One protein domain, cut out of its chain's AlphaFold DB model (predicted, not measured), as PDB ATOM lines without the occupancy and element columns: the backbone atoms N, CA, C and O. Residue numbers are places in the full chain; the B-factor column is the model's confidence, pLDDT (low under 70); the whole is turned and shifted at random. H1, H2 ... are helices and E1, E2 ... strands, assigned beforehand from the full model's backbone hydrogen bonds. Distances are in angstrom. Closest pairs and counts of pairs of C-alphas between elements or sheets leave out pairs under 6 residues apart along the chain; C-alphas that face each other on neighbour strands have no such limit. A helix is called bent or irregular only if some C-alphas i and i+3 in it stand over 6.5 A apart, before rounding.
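This is residues 11 to 84 of the 449 residues of the protein "Aldehyde ferredoxin oxidoreductase" of Dethiobacter sp (UniProt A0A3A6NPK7). A small antiparallel sheet of four short strands forms a twisted wall, with the helix H1 covering one face over E1 and E4. At the end of the sheet where E1 ends and E2 begins, the short helix H2 and the irregular helix H3 pack on each other as a small cluster beyond the strands. The printed part has 74 residues, with three named helices and four named strands in the order H1, E1, H2, E2, E3, H3, E4; the sheet's order is E3, E2, E1, E4, and the class is mixed, helices and strands. It is compact, with a radius of gyration of the C-alphas of 11.2 A, and spans 31 by 24 by 16 A.

Start at Arg 11 and go on to C-alpha 17 at (70.170, 42.721, -175.736), where H1 begins; it runs over residues 17 to 28, 15.7 A long. Next come E1, residues 32 to 36, 12.4 A, and H2, residues 39 to 42, 5.0 A. Find C-alpha 50 at (61.894, 43.681, -171.102) for the start of E2, residues 50 to 52, 6.7 A; E3 follows at residues 61 to 63, 7.1 A. H3 takes residues 65 to 74, 16.4 A, and is irregular: C-alphas 66 and 69 are 8.6 A apart. E4, residues 79 to 83, 12.5 A, ends at C-alpha 83 at (58.106, 43.101, -188.972).

Look first at the inner strands E1 and E2, antiparallel at 163 degrees, with N 36 and O 51 2.7 A apart, within hydrogen-bond range. E1 and E4 are antiparallel at 167 degrees, with N 80 and O 35 at 2.7 A. The hairpin E2 and E3 is antiparallel at 147 degrees, with N 52 and O 61 at 2.7 A. H1 is on the sheet at a height of 9.8 A, over E1 and E4; on the local plane it stands at 40 degrees to E4, slantwise to the strands. With H1 the sheet makes two layers, a helix on one face. H3 is on the same face but over none of the strands; its closest C-alpha to E2 is Gly 69, 4.8 A from that of Val 50. H2 and H3 touch, their closest C-alphas, of Gly 41 and Gly 69, 4.3 A apart. H2 is not on the sheet, and H1 and H3 are apart. Every O i to N i+4 pair of H1 is within hydrogen-bond range, 3 of 6 in H3, and H2 is too short for such a pair.

The C-alphas of Gly 29 and Lys 46 are the two farthest apart, at 31.9 A. The printed part has no cut and no long link. The mean pLDDT of the printed part of this model is 96.3, and no printed residue is under 70.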
ATOM      1  N   ARG A  11      69.603  29.652-181.117       96.81
ATOM      2  CA  ARG A  11      70.827  30.380-181.495       96.81
ATOM      3  C   ARG A  11      71.004  31.728-180.792       96.81
ATOM      4  O   ARG A  11      72.102  32.263-180.811       96.81
ATOM      5  N   TYR A  12      69.930  32.277-180.229       98.12
ATOM      6  CA  TYR A  12      69.921  33.560-179.531       98.12
ATOM      7  C   TYR A  12      70.046  33.403-178.011       98.12
ATOM      8  O   TYR A  12      70.178  34.400-177.304       98.12
ATOM      9  N   ALA A  13      69.974  32.171-177.497       97.25
ATOM     10  CA  ALA A  13      70.074  31.897-176.070       97.25
ATOM     11  C   ALA A  13      71.410  32.412-175.510       97.25
ATOM     12  O   ALA A  13      72.464  32.201-176.110       97.25
ATOM     13  N   GLY A  14      71.362  33.101-174.369       96.94
ATOM     14  CA  GLY A  14      72.536  33.684-173.721       96.94
ATOM     15  C   GLY A  14      73.046  34.985-174.349       96.94
ATOM     16  O   GLY A  14      73.951  35.596-173.786       96.94
ATOM     17  N   MET A  15      72.489  35.446-175.477       98.56
ATOM     18  CA  MET A  15      72.835  36.763-176.022       98.56
ATOM     19  C   MET A  15      72.221  37.872-175.167       98.56
ATOM     20  O   MET A  15      71.021  37.860-174.894       98.56
ATOM     21  N   ASN A  16      73.021  38.864-174.801       98.38
ATOM     22  CA  ASN A  16      72.515  40.108-174.232       98.38
ATOM     23  C   ASN A  16      71.874  40.997-175.308       98.38
ATOM     24  O   ASN A  16      72.056  40.766-176.505       98.38
ATOM     25  N   ASN A  17      71.102  41.995-174.884       98.56
ATOM     26  CA  ASN A  17      70.170  42.721-175.736       98.56
ATOM     27  C   ASN A  17      70.839  43.426-176.922       98.56
ATOM     28  O   ASN A  17      70.275  43.391-178.012       98.56
ATOM     29  N   TYR A  18      72.028  44.027-176.781       98.25
ATOM     30  CA  TYR A  18      72.656  44.709-177.923       98.25
ATOM     31  C   TYR A  18      73.151  43.717-178.979       98.25
ATOM     32  O   TYR A  18      72.940  43.926-180.174       98.25
ATOM     33  N   ALA A  19      73.775  42.616-178.550       98.44
ATOM     34  CA  ALA A  19      74.202  41.552-179.462       98.44
ATOM     35  C   ALA A  19      72.997  40.851-180.111       98.44
ATOM     36  O   ALA A  19      73.017  40.546-181.303       98.44
ATOM     37  N   LEU A  20      71.934  40.640-179.333       98.62
ATOM     38  CA  LEU A  20      70.672  40.075-179.790       98.62
ATOM     39  C   LEU A  20      69.999  40.970-180.832       98.62
ATOM     40  O   LEU A  20      69.604  40.466-181.877       98.62
ATOM     41  N   ALA A  21      69.890  42.275-180.575       98.12
ATOM     42  CA  ALA A  21      69.281  43.222-181.503       98.12
ATOM     43  C   ALA A  21      70.008  43.209-182.855       98.12
ATOM     44  O   ALA A  21      69.372  43.013-183.888       98.12
ATOM     45  N   ALA A  22      71.344  43.281-182.839       97.88
ATOM     46  CA  ALA A  22      72.153  43.203-184.054       97.88
ATOM     47  C   ALA A  22      71.982  41.865-184.800       97.88
ATOM     48  O   ALA A  22      71.915  41.841-186.030       97.88
ATOM     49  N   ALA A  23      71.890  40.744-184.075       98.31
ATOM     50  CA  ALA A  23      71.629  39.438-184.680       98.31
ATOM     51  C   ALA A  23      70.239  39.393-185.337       98.31
ATOM     52  O   ALA A  23      70.123  39.033-186.504       98.31
ATOM     53  N   LEU A  24      69.198  39.837-184.628       97.62
ATOM     54  CA  LEU A  24      67.828  39.866-185.140       97.62
ATOM     55  C   LEU A  24      67.692  40.776-186.367       97.62
ATOM     56  O   LEU A  24      67.055  40.375-187.334       97.62
ATOM     57  N   GLN A  25      68.334  41.945-186.381       96.56
ATOM     58  CA  GLN A  25      68.348  42.833-187.553       96.56
ATOM     59  C   GLN A  25      69.054  42.195-188.751       96.56
ATOM     60  O   GLN A  25      68.571  42.268-189.877       96.56
ATOM     61  N   LYS A  26      70.164  41.485-188.522       96.75
ATOM     62  CA  LYS A  26      70.838  40.732-189.585       96.75
ATOM     63  C   LYS A  26      69.948  39.634-190.173       96.75
ATOM     64  O   LYS A  26      70.031  39.350-191.366       96.75
ATOM     65  N   ASP A  27      69.141  38.995-189.335       95.44
ATOM     66  CA  ASP A  27      68.357  37.822-189.704       95.44
ATOM     67  C   ASP A  27      66.973  38.157-190.285       95.44
ATOM     68  O   ASP A  27      66.493  37.444-191.164       95.44
ATOM     69  N   PHE A  28      66.345  39.236-189.810       93.31
ATOM     70  CA  PHE A  28      64.987  39.651-190.183       93.31
ATOM     71  C   PHE A  28      64.934  41.009-190.908       93.31
ATOM     72  O   PHE A  28      63.870  41.415-191.369       93.31
ATOM     73  N   GLY A  29      66.073  41.689-191.063       92.56
ATOM     74  CA  GLY A  29      66.196  43.006-191.690       92.56
ATOM     75  C   GLY A  29      66.086  44.172-190.702       92.56
ATOM     76  O   GLY A  29      65.705  44.012-189.547       92.56
ATOM     77  N   ASP A  30      66.392  45.380-191.180       89.88
ATOM     78  CA  ASP A  30      66.491  46.575-190.323       89.88
ATOM     79  C   ASP A  30      65.141  47.250-190.021       89.88
ATOM     80  O   ASP A  30      65.059  48.136-189.174       89.88
ATOM     81  N   LYS A  31      64.064  46.859-190.714       89.75
ATOM     82  CA  LYS A  31      62.716  47.438-190.553       89.75
ATOM     83  C   LYS A  31      61.870  46.644-189.562       89.75
ATOM     84  O   LYS A  31      60.735  46.264-189.857       89.75
ATOM     85  N   ILE A  32      62.432  46.401-188.387       93.19
ATOM     86  CA  ILE A  32      61.792  45.621-187.330       93.19
ATOM     87  C   ILE A  32      61.719  46.406-186.021       93.19
ATOM     88  O   ILE A  32      62.616  47.184-185.703       93.19
ATOM     89  N   GLY A  33      60.659  46.174-185.251       94.12
ATOM     90  CA  GLY A  33      60.625  46.466-183.820       94.12
ATOM     91  C   GLY A  33      61.031  45.222-183.035       94.12
ATOM     92  O   GLY A  33      60.609  44.116-183.369       94.12
ATOM     93  N   ILE A  34      61.849  45.381-182.002       97.31
ATOM     94  CA  ILE A  34      62.344  44.268-181.187       97.31
ATOM     95  C   ILE A  34      61.888  44.485-179.754       97.31
ATOM     96  O   ILE A  34      62.177  45.523-179.172       97.31
ATOM     97  N   ILE A  35      61.210  43.493-179.182       98.31
ATOM     98  CA  ILE A  35      60.919  43.387-177.749       98.31
ATOM     99  C   ILE A  35      61.675  42.157-177.253       98.31
ATOM    100  O   ILE A  35      61.520  41.082-177.824       98.31
ATOM    101  N   SER A  36      62.519  42.276-176.238       98.62
ATOM    102  CA  SER A  36      63.496  41.239-175.903       98.62
ATOM    103  C   SER A  36      63.871  41.198-174.430       98.62
ATOM    104  O   SER A  36      63.622  42.139-173.682       98.62
ATOM    105  N   ILE A  37      64.479  40.088-174.020       98.81
ATOM    106  CA  ILE A  37      65.118  39.947-172.712       98.81
ATOM    107  C   ILE A  37      66.604  39.639-172.872       98.81
ATOM    108  O   ILE A  37      67.004  38.865-173.749       98.81
ATOM    109  N   GLY A  38      67.414  40.181-171.966       98.56
ATOM    110  CA  GLY A  38      68.825  39.833-171.828       98.56
ATOM    111  C   GLY A  38      69.024  38.638-170.893       98.56
ATOM    112  O   GLY A  38      68.076  37.921-170.548       98.56
ATOM    113  N   GLY A  39      70.266  38.419-170.456       98.62
ATOM    114  CA  GLY A  39      70.589  37.325-169.540       98.62
ATOM    115  C   GLY A  39      69.891  37.420-168.174       98.62
ATOM    116  O   GLY A  39      69.636  36.385-167.559       98.62
ATOM    117  N   ALA A  40      69.510  38.617-167.712       98.75
ATOM    118  CA  ALA A  40      68.756  38.782-166.467       98.75
ATOM    119  C   ALA A  40      67.370  38.117-166.541       98.75
ATOM    120  O   ALA A  40      66.976  37.388-165.626       98.75
ATOM    121  N   GLY A  41      66.655  38.316-167.655       98.69
ATOM    122  CA  GLY A  41      65.354  37.689-167.894       98.69
ATOM    123  C   GLY A  41      65.474  36.173-168.041       98.69
ATOM    124  O   GLY A  41      64.722  35.434-167.408       98.69
ATOM    125  N   GLU A  42      66.478  35.684-168.780       98.56
ATOM    126  CA  GLU A  42      66.751  34.239-168.903       98.56
ATOM    127  C   GLU A  42      67.021  33.571-167.545       98.56
ATOM    128  O   GLU A  42      66.621  32.428-167.318       98.56
ATOM    129  N   ARG A  43      67.655  34.294-166.615       98.44
ATOM    130  CA  ARG A  43      67.925  33.833-165.245       98.44
ATOM    131  C   ARG A  43      66.764  34.044-164.277       98.44
ATOM    132  O   ARG A  43      66.888  33.677-163.110       98.44
ATOM    133  N   CYS A  44      65.651  34.607-164.742       98.44
ATOM    134  CA  CYS A  44      64.484  34.926-163.924       98.44
ATOM    135  C   CYS A  44      64.821  35.827-162.722       98.44
ATOM    136  O   CYS A  44      64.299  35.642-161.621       98.44
ATOM    137  N   TYR A  45      65.718  36.796-162.917       98.75
ATOM    138  CA  TYR A  45      66.016  37.808-161.907       98.75
ATOM    139  C   TYR A  45      64.803  38.716-161.685       98.75
ATOM    140  O   TYR A  45      64.181  39.175-162.641       98.75
ATOM    141  N   LYS A  46      64.447  38.995-160.430       98.06
ATOM    142  CA  LYS A  46      63.268  39.815-160.103       98.06
ATOM    143  C   LYS A  46      63.439  41.285-160.469       98.06
ATOM    144  O   LYS A  46      62.443  41.970-160.632       98.06
ATOM    145  N   ASN A  47      64.673  41.750-160.639       97.94
ATOM    146  CA  ASN A  47      64.976  43.087-161.150       97.94
ATOM    147  C   ASN A  47      65.188  43.114-162.676       97.94
ATOM    148  O   ASN A  47      65.856  44.013-163.175       97.94
ATOM    149  N   SER A  48      64.690  42.116-163.417       98.62
ATOM    150  CA  SER A  48      64.882  42.047-164.869       98.62
ATOM    151  C   SER A  48      63.814  42.787-165.671       98.62
ATOM    152  O   SER A  48      62.626  42.778-165.333       98.62
ATOM    153  N   THR A  49      64.243  43.355-166.793       98.44
ATOM    154  CA  THR A  49      63.424  44.161-167.701       98.44
ATOM    155  C   THR A  49      63.061  43.396-168.965       98.44
ATOM    156  O   THR A  49      63.689  42.396-169.331       98.44
ATOM    157  N   VAL A  50      62.057  43.912-169.668       98.75
ATOM    158  CA  VAL A  50      61.894  43.681-171.102       98.75
ATOM    159  C   VAL A  50      62.402  44.925-171.828       98.75
ATOM    160  O   VAL A  50      61.920  46.028-171.570       98.75
ATOM    161  N   GLN A  51      63.367  44.747-172.728       98.31
ATOM    162  CA  GLN A  51      63.933  45.815-173.545       98.31
ATOM    163  C   GLN A  51      63.238  45.909-174.900       98.31
ATOM    164  O   GLN A  51      62.903  44.901-175.518       98.31
ATOM    165  N   ILE A  52      63.068  47.131-175.378       97.31
ATOM    166  CA  ILE A  52      62.432  47.507-176.627       97.31
ATOM    167  C   ILE A  52      63.433  48.323-177.451       97.31
ATOM    168  O   ILE A  52      64.146  49.182-176.928       97.31
ATOM    169  N   SER A  53      63.503  48.048-178.749       95.06
ATOM    170  CA  SER A  53      64.341  48.813-179.668       95.06
ATOM    171  C   SER A  53      63.855  50.259-179.818       95.06
ATOM    172  O   SER A  53      62.670  50.495-180.057       95.06
ATOM    173  N   ASP A  54      64.774  51.221-179.765       93.44
ATOM    174  CA  ASP A  54      64.554  52.598-180.193       93.44
ATOM    175  C   ASP A  54      64.425  52.697-181.728       93.44
ATOM    176  O   ASP A  54      64.556  51.718-182.467       93.44
ATOM    177  N   MET A  55      64.207  53.913-182.233       90.00
ATOM    178  CA  MET A  55      64.100  54.181-183.675       90.00
ATOM    179  C   MET A  55      65.399  53.914-184.463       90.00
ATOM    180  O   MET A  55      65.383  53.944-185.689       90.00
ATOM    181  N   SER A  56      66.528  53.704-183.781       90.75
ATOM    182  CA  SER A  56      67.814  53.286-184.357       90.75
ATOM    183  C   SER A  56      68.066  51.779-184.196       90.75
ATOM    184  O   SER A  56      69.148  51.305-184.534       90.75
ATOM    185  N   GLY A  57      67.087  51.021-183.690       93.19
ATOM    186  CA  GLY A  57      67.180  49.579-183.482       93.19
ATOM    187  C   GLY A  57      67.934  49.161-182.217       93.19
ATOM    188  O   GLY A  57      68.177  47.972-182.021       93.19
ATOM    189  N   ARG A  58      68.317  50.103-181.348       94.75
ATOM    190  CA  ARG A  58      69.071  49.811-180.119       94.75
ATOM    191  C   ARG A  58      68.123  49.503-178.964       94.75
ATOM    192  O   ARG A  58      67.142  50.222-178.811       94.75
ATOM    193  N   PRO A  59      68.402  48.507-178.113       95.69
ATOM    194  CA  PRO A  59      67.524  48.093-177.016       95.69
ATOM    195  C   PRO A  59      67.615  49.038-175.803       95.69
ATOM    196  O   PRO A  59      68.013  48.617-174.725       95.69
ATOM    197  N   SER A  60      67.300  50.321-175.990       93.38
ATOM    198  CA  SER A  60      67.473  51.379-174.980       93.38
ATOM    199  C   SER A  60      66.138  51.948-174.475       93.38
ATOM    200  O   SER A  60      66.008  53.143-174.187       93.38
ATOM    201  N   ARG A  61      65.076  51.140-174.513       96.06
ATOM    202  CA  ARG A  61      63.740  51.467-173.996       96.06
ATOM    203  C   ARG A  61      63.278  50.285-173.171       96.06
ATOM    204  O   ARG A  61      63.316  49.176-173.675       96.06
ATOM    205  N   ALA A  62      62.792  50.505-171.959       96.50
ATOM    206  CA  ALA A  62      62.504  49.402-171.054       96.50
ATOM    207  C   ALA A  62      61.058  49.427-170.559       96.50
ATOM    208  O   ALA A  62      60.579  50.444-170.060       96.50
ATOM    209  N   ALA A  63      60.399  48.270-170.599       97.50
ATOM    210  CA  ALA A  63      59.407  47.926-169.588       97.50
ATOM    211  C   ALA A  63      60.198  47.389-168.386       97.50
ATOM    212  O   ALA A  63      60.565  46.210-168.336       97.50
ATOM    213  N   ALA A  64      60.596  48.309-167.505       94.38
ATOM    214  CA  ALA A  64      61.692  48.068-166.574       94.38
ATOM    215  C   ALA A  64      61.267  47.328-165.300       94.38
ATOM    216  O   ALA A  64      61.897  46.353-164.895       94.38
ATOM    217  N   ARG A  65      60.210  47.808-164.650       96.06
ATOM    218  CA  ARG A  65      59.950  47.502-163.239       96.06
ATOM    219  C   ARG A  65      59.054  46.275-163.057       96.06
ATOM    220  O   ARG A  65      58.458  45.772-164.007       96.06
ATOM    221  N   GLY A  66      59.003  45.746-161.835       94.00
ATOM    222  CA  GLY A  66      58.175  44.589-161.479       94.00
ATOM    223  C   GLY A  66      58.697  43.220-161.939       94.00
ATOM    224  O   GLY A  66      58.017  42.212-161.745       94.00
ATOM    225  N   GLY A  67      59.890  43.143-162.538       96.62
ATOM    226  CA  GLY A  67      60.508  41.868-162.916       96.62
ATOM    227  C   GLY A  67      59.862  41.187-164.123       96.62
ATOM    228  O   GLY A  67      59.890  39.959-164.239       96.62
ATOM    229  N   VAL A  68      59.266  41.964-165.029       97.25
ATOM    230  CA  VAL A  68      58.563  41.445-166.214       97.25
ATOM    231  C   VAL A  68      59.470  40.625-167.140       97.25
ATOM    232  O   VAL A  68      59.002  39.674-167.775       97.25
ATOM    233  N   GLY A  69      60.781  40.904-167.155       98.50
ATOM    234  CA  GLY A  69      61.764  40.105-167.889       98.50
ATOM    235  C   GLY A  69      61.828  38.650-167.415       98.50
ATOM    236  O   GLY A  69      61.956  37.733-168.229       98.50
ATOM    237  N   ALA A  70      61.649  38.405-166.114       98.56
ATOM    238  CA  ALA A  70      61.663  37.067-165.534       98.56
ATOM    239  C   ALA A  70      60.420  36.274-165.929       98.56
ATOM    240  O   ALA A  70      60.499  35.068-166.153       98.56
ATOM    241  N   ILE A  71      59.274  36.946-166.068       98.06
ATOM    242  CA  ILE A  71      58.042  36.317-166.550       98.06
ATOM    243  C   ILE A  71      58.252  35.848-167.992       98.06
ATOM    244  O   ILE A  71      58.028  34.672-168.290       98.06
ATOM    245  N   MET A  72      58.750  36.732-168.861       98.50
ATOM    246  CA  MET A  72      59.047  36.409-170.258       98.50
ATOM    247  C   MET A  72      60.087  35.274-170.374       98.50
ATOM    248  O   MET A  72      59.868  34.298-171.100       98.50
ATOM    249  N   GLY A  73      61.158  35.323-169.576       98.44
ATOM    250  CA  GLY A  73      62.197  34.291-169.526       98.44
ATOM    251  C   GLY A  73      61.717  32.942-168.989       98.44
ATOM    252  O   GLY A  73      62.068  31.901-169.549       98.44
ATOM    253  N   SER A  74      60.828  32.926-167.990       98.25
ATOM    254  CA  SER A  74      60.235  31.689-167.449       98.25
ATOM    255  C   SER A  74      59.412  30.921-168.490       98.25
ATOM    256  O   SER A  74      59.283  29.697-168.427       98.25
ATOM    257  N   ARG A  75      58.887  31.637-169.494       97.44
ATOM    258  CA  ARG A  75      58.176  31.081-170.652       97.44
ATOM    259  C   ARG A  75      59.103  30.733-171.817       97.44
ATOM    260  O   ARG A  75      58.614  30.306-172.859       97.44
ATOM    261  N   LYS A  76      60.422  30.872-171.640       97.12
ATOM    262  CA  LYS A  76      61.456  30.649-172.662       97.12
ATOM    263  C   LYS A  76      61.239  31.493-173.924       97.12
ATOM    264  O   LYS A  76      61.607  31.074-175.020       97.12
ATOM    265  N   LEU A  77      60.644  32.677-173.772       98.06
ATOM    266  CA  LEU A  77      60.439  33.622-174.863       98.06
ATOM    267  C   LEU A  77      61.607  34.612-174.883       98.06
ATOM    268  O   LEU A  77      61.751  35.414-173.969       98.06
ATOM    269  N   LYS A  78      62.464  34.541-175.907       98.44
ATOM    270  CA  LYS A  78      63.680  35.370-175.988       98.44
ATOM    271  C   LYS A  78      63.417  36.771-176.541       98.44
ATOM    272  O   LYS A  78      63.952  37.754-176.033       98.44
ATOM    273  N   ALA A  79      62.615  36.846-177.595       98.31
ATOM    274  CA  ALA A  79      62.252  38.089-178.246       98.31
ATOM    275  C   ALA A  79      60.920  37.945-178.992       98.31
ATOM    276  O   ALA A  79      60.529  36.841-179.373       98.31
ATOM    277  N   ILE A  80      60.264  39.075-179.217       97.75
ATOM    278  CA  ILE A  80      59.175  39.275-180.167       97.75
ATOM    279  C   ILE A  80      59.723  40.242-181.216       97.75
ATOM    280  O   ILE A  80      60.175  41.338-180.879       97.75
ATOM    281  N   VAL A  81      59.706  39.819-182.478       96.25
ATOM    282  CA  VAL A  81      60.129  40.638-183.616       96.25
ATOM    283  C   VAL A  81      58.885  41.071-184.373       96.25
ATOM    284  O   VAL A  81      58.121  40.236-184.853       96.25
ATOM    285  N   LEU A  82      58.682  42.379-184.454       92.94
ATOM    286  CA  LEU A  82      57.593  43.004-185.187       92.94
ATOM    287  C   LEU A  82      58.130  43.447-186.545       92.94
ATOM    288  O   LEU A  82      58.862  44.430-186.630       92.94
ATOM    289  N   ASP A  83      57.786  42.713-187.599       87.25
ATOM    290  CA  ASP A  83      58.106  43.101-188.972       87.25
ATOM    291  C   ASP A  83      57.208  44.269-189.400       87.25
ATOM    292  O   ASP A  83      55.989  44.129-189.512       87.25
ATOM    293  N   THR A  84      57.813  45.439-189.609       76.19
ATOM    294  CA  THR A  84      57.095  46.637-190.072       76.19
ATOM    295  C   THR A  84      57.145  46.777-191.596       76.19
ATOM    296  O   THR A  84      56.488  47.647-192.172       76.19
TER     297      THR A  84